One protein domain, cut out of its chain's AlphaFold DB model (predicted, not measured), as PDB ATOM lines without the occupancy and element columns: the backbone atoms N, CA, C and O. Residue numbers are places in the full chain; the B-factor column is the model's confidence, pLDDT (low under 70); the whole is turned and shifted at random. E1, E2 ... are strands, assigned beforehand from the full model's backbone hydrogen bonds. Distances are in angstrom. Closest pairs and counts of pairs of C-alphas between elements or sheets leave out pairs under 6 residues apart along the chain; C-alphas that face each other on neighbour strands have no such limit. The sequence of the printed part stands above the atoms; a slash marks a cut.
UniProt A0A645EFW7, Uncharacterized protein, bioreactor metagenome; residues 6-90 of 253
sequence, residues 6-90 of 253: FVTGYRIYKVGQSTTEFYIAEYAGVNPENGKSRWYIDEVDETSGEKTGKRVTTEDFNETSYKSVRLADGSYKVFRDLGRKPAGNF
ATOM      1  N   PHE A   6       5.587 -32.548   3.888       80.38
ATOM      2  CA  PHE A   6       6.778 -31.859   4.372       80.38
ATOM      3  C   PHE A   6       7.390 -32.608   5.563       80.38
ATOM      4  O   PHE A   6       6.720 -32.868   6.564       80.38
ATOM      5  N   VAL A   7       8.675 -32.955   5.464       78.88
ATOM      6  CA  VAL A   7       9.440 -33.635   6.522       78.88
ATOM      7  C   VAL A   7      10.237 -32.601   7.314       78.88
ATOM      8  O   VAL A   7      10.956 -31.789   6.736       78.88
ATOM      9  N   THR A   8      10.156 -32.649   8.644       77.75
ATOM     10  CA  THR A   8      10.960 -31.798   9.533       77.75
ATOM     11  C   THR A   8      11.463 -32.586  10.733       77.75
ATOM     12  O   THR A   8      10.695 -33.198  11.479       77.75
ATOM     13  N   GLY A   9      12.786 -32.605  10.903       79.44
ATOM     14  CA  GLY A   9      13.451 -33.392  11.937       79.44
ATOM     15  C   GLY A   9      13.053 -34.871  11.876       79.44
ATOM     16  O   GLY A   9      13.365 -35.564  10.909       79.44
ATOM     17  N   TYR A  10      12.371 -35.325  12.928       81.19
ATOM     18  CA  TYR A  10      11.887 -36.694  13.139       81.19
ATOM     19  C   TYR A  10      10.385 -36.860  12.839       81.19
ATOM     20  O   TYR A  10       9.761 -37.797  13.337       81.19
ATOM     21  N   ARG A  11       9.776 -35.937  12.081       85.12
ATOM     22  CA  ARG A  11       8.336 -35.918  11.778       85.12
ATOM     23  C   ARG A  11       8.050 -35.713  10.304       85.12
ATOM     24  O   ARG A  11       8.834 -35.094   9.585       85.12
ATOM     25  N   ILE A  12       6.869 -36.164   9.904       86.25
ATOM     26  CA  ILE A  12       6.278 -35.890   8.599       86.25
ATOM     27  C   ILE A  12       4.917 -35.221   8.784       86.25
ATOM     28  O   ILE A  12       4.112 -35.633   9.614       86.25
ATOM     29  N   TYR A  13       4.673 -34.174   8.006       85.00
ATOM     30  CA  TYR A  13       3.375 -33.535   7.858       85.00
ATOM     31  C   TYR A  13       2.864 -33.895   6.476       85.00
ATOM     32  O   TYR A  13       3.509 -33.569   5.487       85.00
ATOM     33  N   LYS A  14       1.731 -34.585   6.405       85.88
ATOM     34  CA  LYS A  14       1.130 -35.008   5.142       85.88
ATOM     35  C   LYS A  14      -0.376 -34.853   5.220       85.88
ATOM     36  O   LYS A  14      -0.974 -35.153   6.254       85.88
ATOM     37  N   VAL A  15      -0.990 -34.375   4.141       83.88
ATOM     38  CA  VAL A  15      -2.449 -34.217   4.077       83.88
ATOM     39  C   VAL A  15      -3.120 -35.568   4.354       83.88
ATOM     40  O   VAL A  15      -2.753 -36.589   3.776       83.88
ATOM     41  N   GLY A  16      -4.078 -35.585   5.284       82.75
ATOM     42  CA  GLY A  16      -4.768 -36.806   5.716       82.75
ATOM     43  C   GLY A  16      -4.002 -37.670   6.729       82.75
ATOM     44  O   GLY A  16      -4.531 -38.693   7.158       82.75
ATOM     45  N   GLN A  17      -2.795 -37.272   7.145       82.31
ATOM     46  CA  GLN A  17      -2.045 -37.912   8.229       82.31
ATOM     47  C   GLN A  17      -2.004 -37.030   9.479       82.31
ATOM     48  O   GLN A  17      -2.267 -35.828   9.441       82.31
ATOM     49  N   SER A  18      -1.674 -37.641  10.614       84.75
ATOM     50  CA  SER A  18      -1.541 -36.912  11.872       84.75
ATOM     51  C   SER A  18      -0.327 -35.985  11.858       84.75
ATOM     52  O   SER A  18       0.749 -36.368  11.411       84.75
ATOM     53  N   THR A  19      -0.454 -34.810  12.472       86.62
ATOM     54  CA  THR A  19       0.629 -33.812  12.630       86.62
ATOM     55  C   THR A  19       1.723 -34.224  13.625       86.62
ATOM     56  O   THR A  19       2.665 -33.478  13.901       86.62
ATOM     57  N   THR A  20       1.570 -35.408  14.202       89.88
ATOM     58  CA  THR A  20       2.308 -35.945  15.346       89.88
ATOM     59  C   THR A  20       2.952 -37.300  15.030       89.88
ATOM     60  O   THR A  20       3.467 -37.979  15.919       89.88
ATOM     61  N   GLU A  21       2.925 -37.694  13.755       92.31
ATOM     62  CA  GLU A  21       3.527 -38.925  13.257       92.31
ATOM     63  C   GLU A  21       5.057 -38.817  13.254       92.31
ATOM     64  O   GLU A  21       5.645 -37.867  12.723       92.31
ATOM     65  N   PHE A  22       5.715 -39.813  13.843       92.81
ATOM     66  CA  PHE A  22       7.156 -39.974  13.742       92.81
ATOM     67  C   PHE A  22       7.531 -40.447  12.343       92.81
ATOM     68  O   PHE A  22       6.935 -41.378  11.811       92.81
ATOM     69  N   TYR A  23       8.581 -39.854  11.789       91.62
ATOM     70  CA  TYR A  23       9.187 -40.250  10.526       91.62
ATOM     71  C   TYR A  23      10.697 -40.369  10.720       91.62
ATOM     72  O   TYR A  23      11.434 -39.381  10.667       91.62
ATOM     73  N   ILE A  24      11.145 -41.580  11.048       92.00
ATOM     74  CA  ILE A  24      12.509 -41.860  11.518       92.00
ATOM     75  C   ILE A  24      13.059 -43.126  10.870       92.00
ATOM     76  O   ILE A  24      12.304 -43.927  10.320       92.00
ATOM     77  N   ALA A  25      14.382 -43.297  10.926       92.81
ATOM     78  CA  ALA A  25      15.047 -44.470  10.372       92.81
ATOM     79  C   ALA A  25      14.621 -45.749  11.104       92.81
ATOM     80  O   ALA A  25      14.513 -45.769  12.333       92.81
ATOM     81  N   GLU A  26      14.420 -46.832  10.362       93.31
ATOM     82  CA  GLU A  26      14.080 -48.128  10.945       93.31
ATOM     83  C   GLU A  26      15.344 -48.919  11.300       93.31
ATOM     84  O   GLU A  26      16.159 -49.239  10.436       93.31
ATOM     85  N   TYR A  27      15.518 -49.222  12.584       93.19
ATOM     86  CA  TYR A  27      16.650 -49.984  13.097       93.19
ATOM     87  C   TYR A  27      16.540 -51.471  12.749       93.19
ATOM     88  O   TYR A  27      15.510 -52.095  12.992       93.19
ATOM     89  N   ALA A  28      17.627 -52.036  12.230       94.19
ATOM     90  CA  ALA A  28      17.734 -53.426  11.788       94.19
ATOM     91  C   ALA A  28      18.604 -54.293  12.721       94.19
ATOM     92  O   ALA A  28      18.930 -55.432  12.389       94.19
ATOM     93  N   GLY A  29      18.995 -53.769  13.886       92.44
ATOM     94  CA  GLY A  29      19.808 -54.489  14.867       92.44
ATOM     95  C   GLY A  29      21.307 -54.217  14.751       92.44
ATOM     96  O   GLY A  29      21.756 -53.338  14.018       92.44
ATOM     97  N   VAL A  30      22.088 -54.990  15.502       92.06
ATOM     98  CA  VAL A  30      23.556 -54.921  15.523       92.06
ATOM     99  C   VAL A  30      24.122 -55.951  14.546       92.06
ATOM    100  O   VAL A  30      23.546 -57.029  14.384       92.06
ATOM    101  N   ASN A  31      25.211 -55.632  13.850       93.56
ATOM    102  CA  ASN A  31      25.993 -56.605  13.093       93.56
ATOM    103  C   ASN A  31      26.879 -57.419  14.064       93.56
ATOM    104  O   ASN A  31      27.763 -56.829  14.688       93.56
ATOM    105  N   PRO A  32      26.695 -58.749  14.188       94.69
ATOM    106  CA  PRO A  32      27.490 -59.582  15.093       94.69
ATOM    107  C   PRO A  32      28.988 -59.629  14.769       94.69
ATOM    108  O   PRO A  32      29.791 -59.913  15.653       94.69
ATOM    109  N   GLU A  33      29.392 -59.363  13.527       94.69
ATOM    110  CA  GLU A  33      30.792 -59.470  13.100       94.69
ATOM    111  C   GLU A  33      31.634 -58.267  13.535       94.69
ATOM    112  O   GLU A  33      32.817 -58.409  13.834       94.69
ATOM    113  N   ASN A  34      31.035 -57.075  13.580       90.69
ATOM    114  CA  ASN A  34      31.767 -55.825  13.810       90.69
ATOM    115  C   ASN A  34      31.140 -54.906  14.879       90.69
ATOM    116  O   ASN A  34      31.733 -53.882  15.235       90.69
ATOM    117  N   GLY A  35      29.957 -55.259  15.385       88.88
ATOM    118  CA  GLY A  35      29.243 -54.550  16.440       88.88
ATOM    119  C   GLY A  35      28.576 -53.246  16.016       88.88
ATOM    120  O   GLY A  35      28.109 -52.502  16.883       88.88
ATOM    121  N   LYS A  36      28.535 -52.925  14.719       88.31
ATOM    122  CA  LYS A  36      27.899 -51.706  14.216       88.31
ATOM    123  C   LYS A  36      26.388 -51.845  14.151       88.31
ATOM    124  O   LYS A  36      25.832 -52.920  13.942       88.31
ATOM    125  N   SER A  37      25.728 -50.713  14.304       89.44
ATOM    126  CA  SER A  37      24.297 -50.570  14.093       89.44
ATOM    127  C   SER A  37      23.945 -50.709  12.616       89.44
ATOM    128  O   SER A  37      24.684 -50.245  11.750       89.44
ATOM    129  N   ARG A  38      22.795 -51.321  12.337       92.62
ATOM    130  CA  ARG A  38      22.231 -51.440  10.994       92.62
ATOM    131  C   ARG A  38      20.866 -50.778  10.923       92.62
ATOM    132  O   ARG A  38      20.107 -50.798  11.894       92.62
ATOM    133  N   TRP A  39      20.525 -50.261   9.750       93.56
ATOM    134  CA  TRP A  39      19.205 -49.708   9.448       93.56
ATOM    135  C   TRP A  39      18.692 -50.245   8.125       93.56
ATOM    136  O   TRP A  39      19.478 -50.506   7.216       93.56
ATOM    137  N   TYR A  40      17.379 -50.398   8.012       95.12
ATOM    138  CA  TYR A  40      16.762 -50.772   6.746       95.12
ATOM    139  C   TYR A  40      16.690 -49.569   5.810       95.12
ATOM    140  O   TYR A  40      16.223 -48.502   6.208       95.12
ATOM    141  N   ILE A  41      17.074 -49.770   4.551       94.94
ATOM    142  CA  ILE A  41      16.915 -48.811   3.458       94.94
ATOM    143  C   ILE A  41      16.242 -49.479   2.256       94.94
ATOM    144  O   ILE A  41      16.386 -50.685   2.041       94.94
ATOM    145  N   ASP A  42      15.489 -48.699   1.486       94.19
ATOM    146  CA  ASP A  42      15.014 -49.105   0.167       94.19
ATOM    147  C   ASP A  42      16.241 -49.274  -0.754       94.19
ATOM    148  O   ASP A  42      17.058 -48.358  -0.883       94.19
ATOM    149  N   GLU A  43      16.388 -50.446  -1.370       92.75
ATOM    150  CA  GLU A  43      17.473 -50.728  -2.311       92.75
ATOM    151  C   GLU A  43      17.282 -49.917  -3.598       92.75
ATOM    152  O   GLU A  43      16.169 -49.754  -4.106       92.75
ATOM    153  N   VAL A  44      18.395 -49.410  -4.121       89.31
ATOM    154  CA  VAL A  44      18.463 -48.648  -5.363       89.31
ATOM    155  C   VAL A  44      19.315 -49.432  -6.348       89.31
ATOM    156  O   VAL A  44      20.427 -49.831  -6.009       89.31
ATOM    157  N   ASP A  45      18.812 -49.627  -7.562       85.75
ATOM    158  CA  ASP A  45      19.607 -50.155  -8.665       85.75
ATOM    159  C   ASP A  45      20.431 -49.020  -9.275       85.75
ATOM    160  O   ASP A  45      19.898 -48.023  -9.766       85.75
ATOM    161  N   GLU A  46      21.750 -49.171  -9.226       79.88
ATOM    162  CA  GLU A  46      22.703 -48.171  -9.704       79.88
ATOM    163  C   GLU A  46      22.711 -48.037 -11.232       79.88
ATOM    164  O   GLU A  46      23.107 -47.000 -11.764       79.88
ATOM    165  N   THR A  47      22.214 -49.054 -11.941       79.12
ATOM    166  CA  THR A  47      22.144 -49.071 -13.406       79.12
ATOM    167  C   THR A  47      20.935 -48.292 -13.904       79.12
ATOM    168  O   THR A  47      21.068 -47.433 -14.775       79.12
ATOM    169  N   SER A  48      19.750 -48.579 -13.355       77.81
ATOM    170  CA  SER A  48      18.509 -47.888 -13.726       77.81
ATOM    171  C   SER A  48      18.308 -46.568 -12.982       77.81
ATOM    172  O   SER A  48      17.557 -45.707 -13.439       77.81
ATOM    173  N   GLY A  49      18.966 -46.385 -11.835       79.75
ATOM    174  CA  GLY A  49      18.722 -45.252 -10.954       79.75
ATOM    175  C   GLY A  49      17.327 -45.294 -10.335       79.75
ATOM    176  O   GLY A  49      16.778 -44.241 -10.025       79.75
ATOM    177  N   GLU A  50      16.721 -46.462 -10.160       85.56
ATOM    178  CA  GLU A  50      15.390 -46.599  -9.565       85.56
ATOM    179  C   GLU A  50      15.422 -47.454  -8.297       85.56
ATOM    180  O   GLU A  50      16.331 -48.255  -8.073       85.56
ATOM    181  N   LYS A  51      14.417 -47.273  -7.433       86.75
ATOM    182  CA  LYS A  51      14.241 -48.155  -6.273       86.75
ATOM    183  C   LYS A  51      13.802 -49.533  -6.763       86.75
ATOM    184  O   LYS A  51      12.833 -49.639  -7.507       86.75
ATOM    185  N   THR A  52      14.448 -50.591  -6.287       88.62
ATOM    186  CA  THR A  52      14.133 -51.971  -6.704       88.62
ATOM    187  C   THR A  52      12.867 -52.524  -6.041       88.62
ATOM    188  O   THR A  52      12.382 -53.594  -6.404       88.62
ATOM    189  N   GLY A  53      12.345 -51.824  -5.026       87.75
ATOM    190  CA  GLY A  53      11.242 -52.282  -4.178       87.75
ATOM    191  C   GLY A  53      11.667 -53.271  -3.084       87.75
ATOM    192  O   GLY A  53      10.849 -53.621  -2.234       87.75
ATOM    193  N   LYS A  54      12.936 -53.698  -3.061       91.69
ATOM    194  CA  LYS A  54      13.494 -54.527  -1.987       91.69
ATOM    195  C   LYS A  54      14.047 -53.656  -0.863       91.69
ATOM    196  O   LYS A  54      14.370 -52.486  -1.056       91.69
ATOM    197  N   ARG A  55      14.176 -54.251   0.325       92.38
ATOM    198  CA  ARG A  55      14.840 -53.626   1.472       92.38
ATOM    199  C   ARG A  55      16.146 -54.336   1.769       92.38
ATOM    200  O   ARG A  55      16.180 -55.563   1.840       92.38
ATOM    201  N   VAL A  56      17.184 -53.547   1.993       94.94
ATOM    202  CA  VAL A  56      18.510 -54.006   2.413       94.94
ATOM    203  C   VAL A  56      18.912 -53.291   3.696       94.94
ATOM    204  O   VAL A  56      18.263 -52.332   4.116       94.94
ATOM    205  N   THR A  57      19.960 -53.775   4.355       94.44
ATOM    206  CA  THR A  57      20.515 -53.110   5.536       94.44
ATOM    207  C   THR A  57      21.751 -52.310   5.173       94.44
ATOM    208  O   THR A  57      22.600 -52.804   4.437       94.44
ATOM    209  N   THR A  58      21.893 -51.133   5.768       91.81
ATOM    210  CA  THR A  58      23.119 -50.337   5.720       91.81
ATOM    211  C   THR A  58      23.699 -50.159   7.117       91.81
ATOM    212  O   THR A  58      22.962 -50.092   8.102       91.81
ATOM    213  N   GLU A  59      25.024 -50.079   7.192       89.81
ATOM    214  CA  GLU A  59      25.760 -49.632   8.376       89.81
ATOM    215  C   GLU A  59      26.088 -48.136   8.310       89.81
ATOM    216  O   GLU A  59      26.784 -47.635   9.187       89.81
ATOM    217  N   ASP A  60      25.640 -47.416   7.275       87.94
ATOM    218  CA  ASP A  60      25.761 -45.965   7.180       87.94
ATOM    219  C   ASP A  60      24.429 -45.285   7.483       87.94
ATOM    220  O   ASP A  60      23.477 -45.354   6.706       87.94
ATOM    221  N   PHE A  61      24.349 -44.594   8.624       86.88
ATOM    222  CA  PHE A  61      23.120 -43.912   9.007       86.88
ATOM    223  C   PHE A  61      22.760 -42.811   8.007       86.88
ATOM    224  O   PHE A  61      21.574 -42.552   7.788       86.88
ATOM    225  N   ASN A  62      23.744 -42.169   7.371       87.12
ATOM    226  CA  ASN A  62      23.473 -41.092   6.420       87.12
ATOM    227  C   ASN A  62      22.682 -41.600   5.213       87.12
ATOM    228  O   ASN A  62      21.761 -40.910   4.772       87.12
ATOM    229  N   GLU A  63      22.938 -42.837   4.772       89.44
ATOM    230  CA  GLU A  63      22.198 -43.476   3.679       89.44
ATOM    231  C   GLU A  63      20.699 -43.618   3.977       89.44
ATOM    232  O   GLU A  63      19.894 -43.648   3.051       89.44
ATOM    233  N   THR A  64      20.282 -43.620   5.252       89.12
ATOM    234  CA  THR A  64      18.851 -43.619   5.614       89.12
ATOM    235  C   THR A  64      18.133 -42.345   5.169       89.12
ATOM    236  O   THR A  64      16.927 -42.364   4.918       89.12
ATOM    237  N   SER A  65      18.862 -41.234   5.086       86.38
ATOM    238  CA  SER A  65      18.320 -39.909   4.783       86.38
ATOM    239  C   SER A  65      18.698 -39.452   3.377       86.38
ATOM    240  O   SER A  65      17.894 -38.803   2.711       86.38
ATOM    241  N   TYR A  66      19.905 -39.784   2.920       87.12
ATOM    242  CA  TYR A  66      20.449 -39.344   1.643       87.12
ATOM    243  C   TYR A  66      21.469 -40.348   1.098       87.12
ATOM    244  O   TYR A  66      22.414 -40.707   1.796       87.12
ATOM    245  N   LYS A  67      21.340 -40.722  -0.178       88.69
ATOM    246  CA  LYS A  67      22.359 -41.481  -0.918       88.69
ATOM    247  C   LYS A  67      22.499 -40.933  -2.333       88.69
ATOM    248  O   LYS A  67      21.505 -40.792  -3.043       88.69
ATOM    249  N   SER A  68      23.725 -40.627  -2.746       88.06
ATOM    250  CA  SER A  68      24.046 -40.281  -4.134       88.06
ATOM    251  C   SER A  68      24.575 -41.504  -4.866       88.06
ATOM    252  O   SER A  68      25.532 -42.121  -4.404       88.06
ATOM    253  N   VAL A  69      23.990 -41.813  -6.018       87.19
ATOM    254  CA  VAL A  69      24.379 -42.940  -6.867       87.19
ATOM    255  C   VAL A  69      24.854 -42.404  -8.208       87.19
ATOM    256  O   VAL A  69      24.216 -41.517  -8.778       87.19
ATOM    257  N   ARG A  70      25.984 -42.918  -8.698       87.50
ATOM    258  CA  ARG A  70      26.501 -42.588 -10.027       87.50
ATOM    259  C   ARG A  70      25.870 -43.528 -11.051       87.50
ATOM    260  O   ARG A  70      25.996 -44.737 -10.910       87.50
ATOM    261  N   LEU A  71      25.211 -42.969 -12.058       83.81
ATOM    262  CA  LEU A  71      24.549 -43.723 -13.120       83.81
ATOM    263  C   LEU A  71      25.540 -44.121 -14.222       83.81
ATOM    264  O   LEU A  71      26.645 -43.577 -14.325       83.81
ATOM    265  N   ALA A  72      25.120 -45.053 -15.080       83.56
ATOM    266  CA  ALA A  72      25.924 -45.549 -16.201       83.56
ATOM    267  C   ALA A  72      26.335 -44.450 -17.204       83.56
ATOM    268  O   ALA A  72      27.383 -44.554 -17.835       83.56
ATOM    269  N   ASP A  73      25.548 -43.376 -17.317       84.62
ATOM    270  CA  ASP A  73      25.848 -42.201 -18.149       84.62
ATOM    271  C   ASP A  73      26.846 -41.218 -17.496       84.62
ATOM    272  O   ASP A  73      27.194 -40.191 -18.077       84.62
ATOM    273  N   GLY A  74      27.327 -41.528 -16.287       85.06
ATOM    274  CA  GLY A  74      28.261 -40.708 -15.522       85.06
ATOM    275  C   GLY A  74      27.614 -39.598 -14.692       85.06
ATOM    276  O   GLY A  74      28.337 -38.933 -13.945       85.06
ATOM    277  N   SER A  75      26.294 -39.412 -14.780       88.12
ATOM    278  CA  SER A  75      25.540 -38.472 -13.947       88.12
ATOM    279  C   SER A  75      25.323 -39.012 -12.527       88.12
ATOM    280  O   SER A  75      25.597 -40.177 -12.231       88.12
ATOM    281  N   TYR A  76      24.847 -38.157 -11.617       87.62
ATOM    282  CA  TYR A  76      24.518 -38.542 -10.244       87.62
ATOM    283  C   TYR A  76      23.029 -38.367  -9.982       87.62
ATOM    284  O   TYR A  76      22.477 -37.287 -10.201       87.62
ATOM    285  N   LYS A  77      22.401 -39.402  -9.424       88.94
ATOM    286  CA  LYS A  77      21.039 -39.334  -8.894       88.94
ATOM    287  C   LYS A  77      21.076 -39.351  -7.375       88.94
ATOM    288  O   LYS A  77      21.750 -40.171  -6.751       88.94
ATOM    289  N   VAL A  78      20.347 -38.415  -6.783       88.19
ATOM    290  CA  VAL A  78      20.197 -38.293  -5.337       88.19
ATOM    291  C   VAL A  78      18.893 -38.944  -4.914       88.19
ATOM    292  O   VAL A  78      17.819 -38.549  -5.365       88.19
ATOM    293  N   PHE A  79      18.992 -39.873  -3.975       87.94
ATOM    294  CA  PHE A  79      17.857 -40.448  -3.278       87.94
ATOM    295  C   PHE A  79      17.761 -39.842  -1.890       87.94
ATOM    296  O   PHE A  79      18.764 -39.704  -1.189       87.94
ATOM    297  N   ARG A  80      16.541 -39.484  -1.495       87.88
ATOM    298  CA  ARG A  80      16.214 -38.991  -0.157       87.88
ATOM    299  C   ARG A  80      15.287 -39.981   0.535       87.88
ATOM    300  O   ARG A  80      14.549 -40.701  -0.137       87.88
ATOM    301  N   ASP A  81      15.350 -40.008   1.862       86.50
ATOM    302  CA  ASP A  81      14.478 -40.815   2.722       86.50
ATOM    303  C   ASP A  81      14.417 -42.298   2.314       86.50
ATOM    304  O   ASP A  81      13.348 -42.891   2.162       86.50
ATOM    305  N   LEU A  82      15.586 -42.917   2.112       90.88
ATOM    306  CA  LEU A  82      15.667 -44.343   1.788       90.88
ATOM    307  C   LEU A  82      15.330 -45.234   2.988       90.88
ATOM    308  O   LEU A  82      14.800 -46.322   2.799       90.88
ATOM    309  N   GLY A  83      15.628 -44.793   4.211       89.94
ATOM    310  CA  GLY A  83      15.455 -45.596   5.426       89.94
ATOM    311  C   GLY A  83      14.417 -45.084   6.413       89.94
ATOM    312  O   GLY A  83      14.116 -45.776   7.386       89.94
ATOM    313  N   ARG A  84      13.864 -43.884   6.194       89.81
ATOM    314  CA  ARG A  84      12.834 -43.306   7.066       89.81
ATOM    315  C   ARG A  84      11.448 -43.786   6.658       89.81
ATOM    316  O   ARG A  84      11.126 -43.824   5.475       89.81
ATOM    317  N   LYS A  85      10.624 -44.144   7.641       90.12
ATOM    318  CA  LYS A  85       9.220 -44.533   7.448       90.12
ATOM    319  C   LYS A  85       8.368 -43.984   8.603       90.12
ATOM    320  O   LYS A  85       8.927 -43.651   9.655       90.12
ATOM    321  N   PRO A  86       7.034 -43.898   8.436       92.06
ATOM    322  CA  PRO A  86       6.127 -43.641   9.548       92.06
ATOM    323  C   PRO A  86       6.335 -44.682  10.654       92.06
ATOM    324  O   PRO A  86       6.322 -45.884  10.383       92.06
ATOM    325  N   ALA A  87       6.570 -44.229  11.883       92.88
ATOM    326  CA  ALA A  87       6.943 -45.088  13.010       92.88
ATOM    327  C   ALA A  87       5.914 -45.064  14.156       92.88
ATOM    328  O   ALA A  87       6.161 -45.592  15.244       92.88
ATOM    329  N   GLY A  88       4.735 -44.495  13.914       91.75
ATOM    330  CA  GLY A  88       3.681 -44.300  14.893       91.75
ATOM    331  C   GLY A  88       3.668 -42.881  15.445       91.75
ATOM    332  O   GLY A  88       4.415 -42.001  15.028       91.75
ATOM    333  N   ASN A  89       2.798 -42.664  16.423       91.88
ATOM    334  CA  ASN A  89       2.327 -41.334  16.766       91.88
ATOM    335  C   ASN A  89       2.480 -41.049  18.257       91.88
ATOM    336  O   ASN A  89       2.183 -41.928  19.062       91.88
ATOM    337  N   PHE A  90       2.902 -39.846  18.648       90.25
ATOM    338  CA  PHE A  90       2.974 -39.507  20.075       90.25
ATOM    339  C   PHE A  90       1.639 -39.098  20.702       90.25
ATOM    340  O   PHE A  90       1.506 -39.115  21.924       90.25
TER     341      PHE A  90
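AT A GLANCE: This is residues 6 to 90 of the 253 residues of an uncharacterized protein of bioreactor metagenome (UniProt A0A645EFW7). This is a loose chain of antiparallel ribbons, with a bent three-strand sheet, E4, E5 and E6, in its middle and a hairpin toward each end of the long axis. The pair E3 and E9 reaches toward one end of the long axis, where Phe 90 lies, with the hairpin E1 and E2 beside it, E2 close to E3; the hairpin E7 and E8 lies toward the other end, where Asp 73 lies in the link between its strands. The printed part has 85 residues, no named helix and nine strands, E1 to E9 in chain order; the class is all strand. The sheet runs E4, E5, E6, antiparallel, and is a meander, each strand the antiparallel neighbour of the one before. The whole is only just loose, close to compact, with a radius of gyration of the C-alphas of 14.5 A, and spans 42 by 35 by 20 A.

HOW THE PARTS SIT: Begin at E1, residues 6 to 8, which forms a hairpin with E2, residues 11 to 14; look for N 6 and O 13, within hydrogen-bond range at 2.8 A. Next comes E3, residues 21 to 25; its closest C-alphas to E2 are those of Arg 11 and Tyr 23, 4.6 A apart. E3 runs on into E4, residues 27 to 30, at 37 degrees across a break of one residue. E4 and E5, residues 37 to 45, form a hairpin, with N 28 and O 38 at 2.8 A. E5 pairs with E4 over residues 37 to 39 and with E6, residues 50 to 58, over residues 39 to 45; E5 and E6 are a hairpin at 161 degrees, with N 41 and O 56 at 2.9 A. Look for the bends: E5 bends by 62 degrees at residue 42, and E6 by 93 degrees at residue 53. E7, residues 66 to 70, and E8, residues 76 to 80, form a hairpin, with N 67 and O 79 at 2.9 A. E5 and E7 are only just apart, with 8.4 A between their closest C-alphas. E9, residues 84 to 89, is the antiparallel neighbour of E3 at 144 degrees, with N 22 and O 88 at 2.8 A.

IN THESE COORDINATES: Find C-alpha 6, where E1 begins, at (6.778, -31.859, 4.372). E3 is 13.1 A long from first to last C-alpha. E5 starts at C-alpha 37, (24.297, -50.570, 14.093), and is 23.2 A long; E6 is 17.5 A, E7 13.5 A and E8 13.1 A. E9, 14.4 A long, ends at C-alpha 89, (2.327, -41.334, 16.766).

THE WHOLE: The two C-alphas farthest apart, those of Asp 73 and Phe 90, are 44.6 A apart. The printed part has no cut, and no link is long. The mean pLDDT of the printed part is 88.4, and no printed residue is under 70.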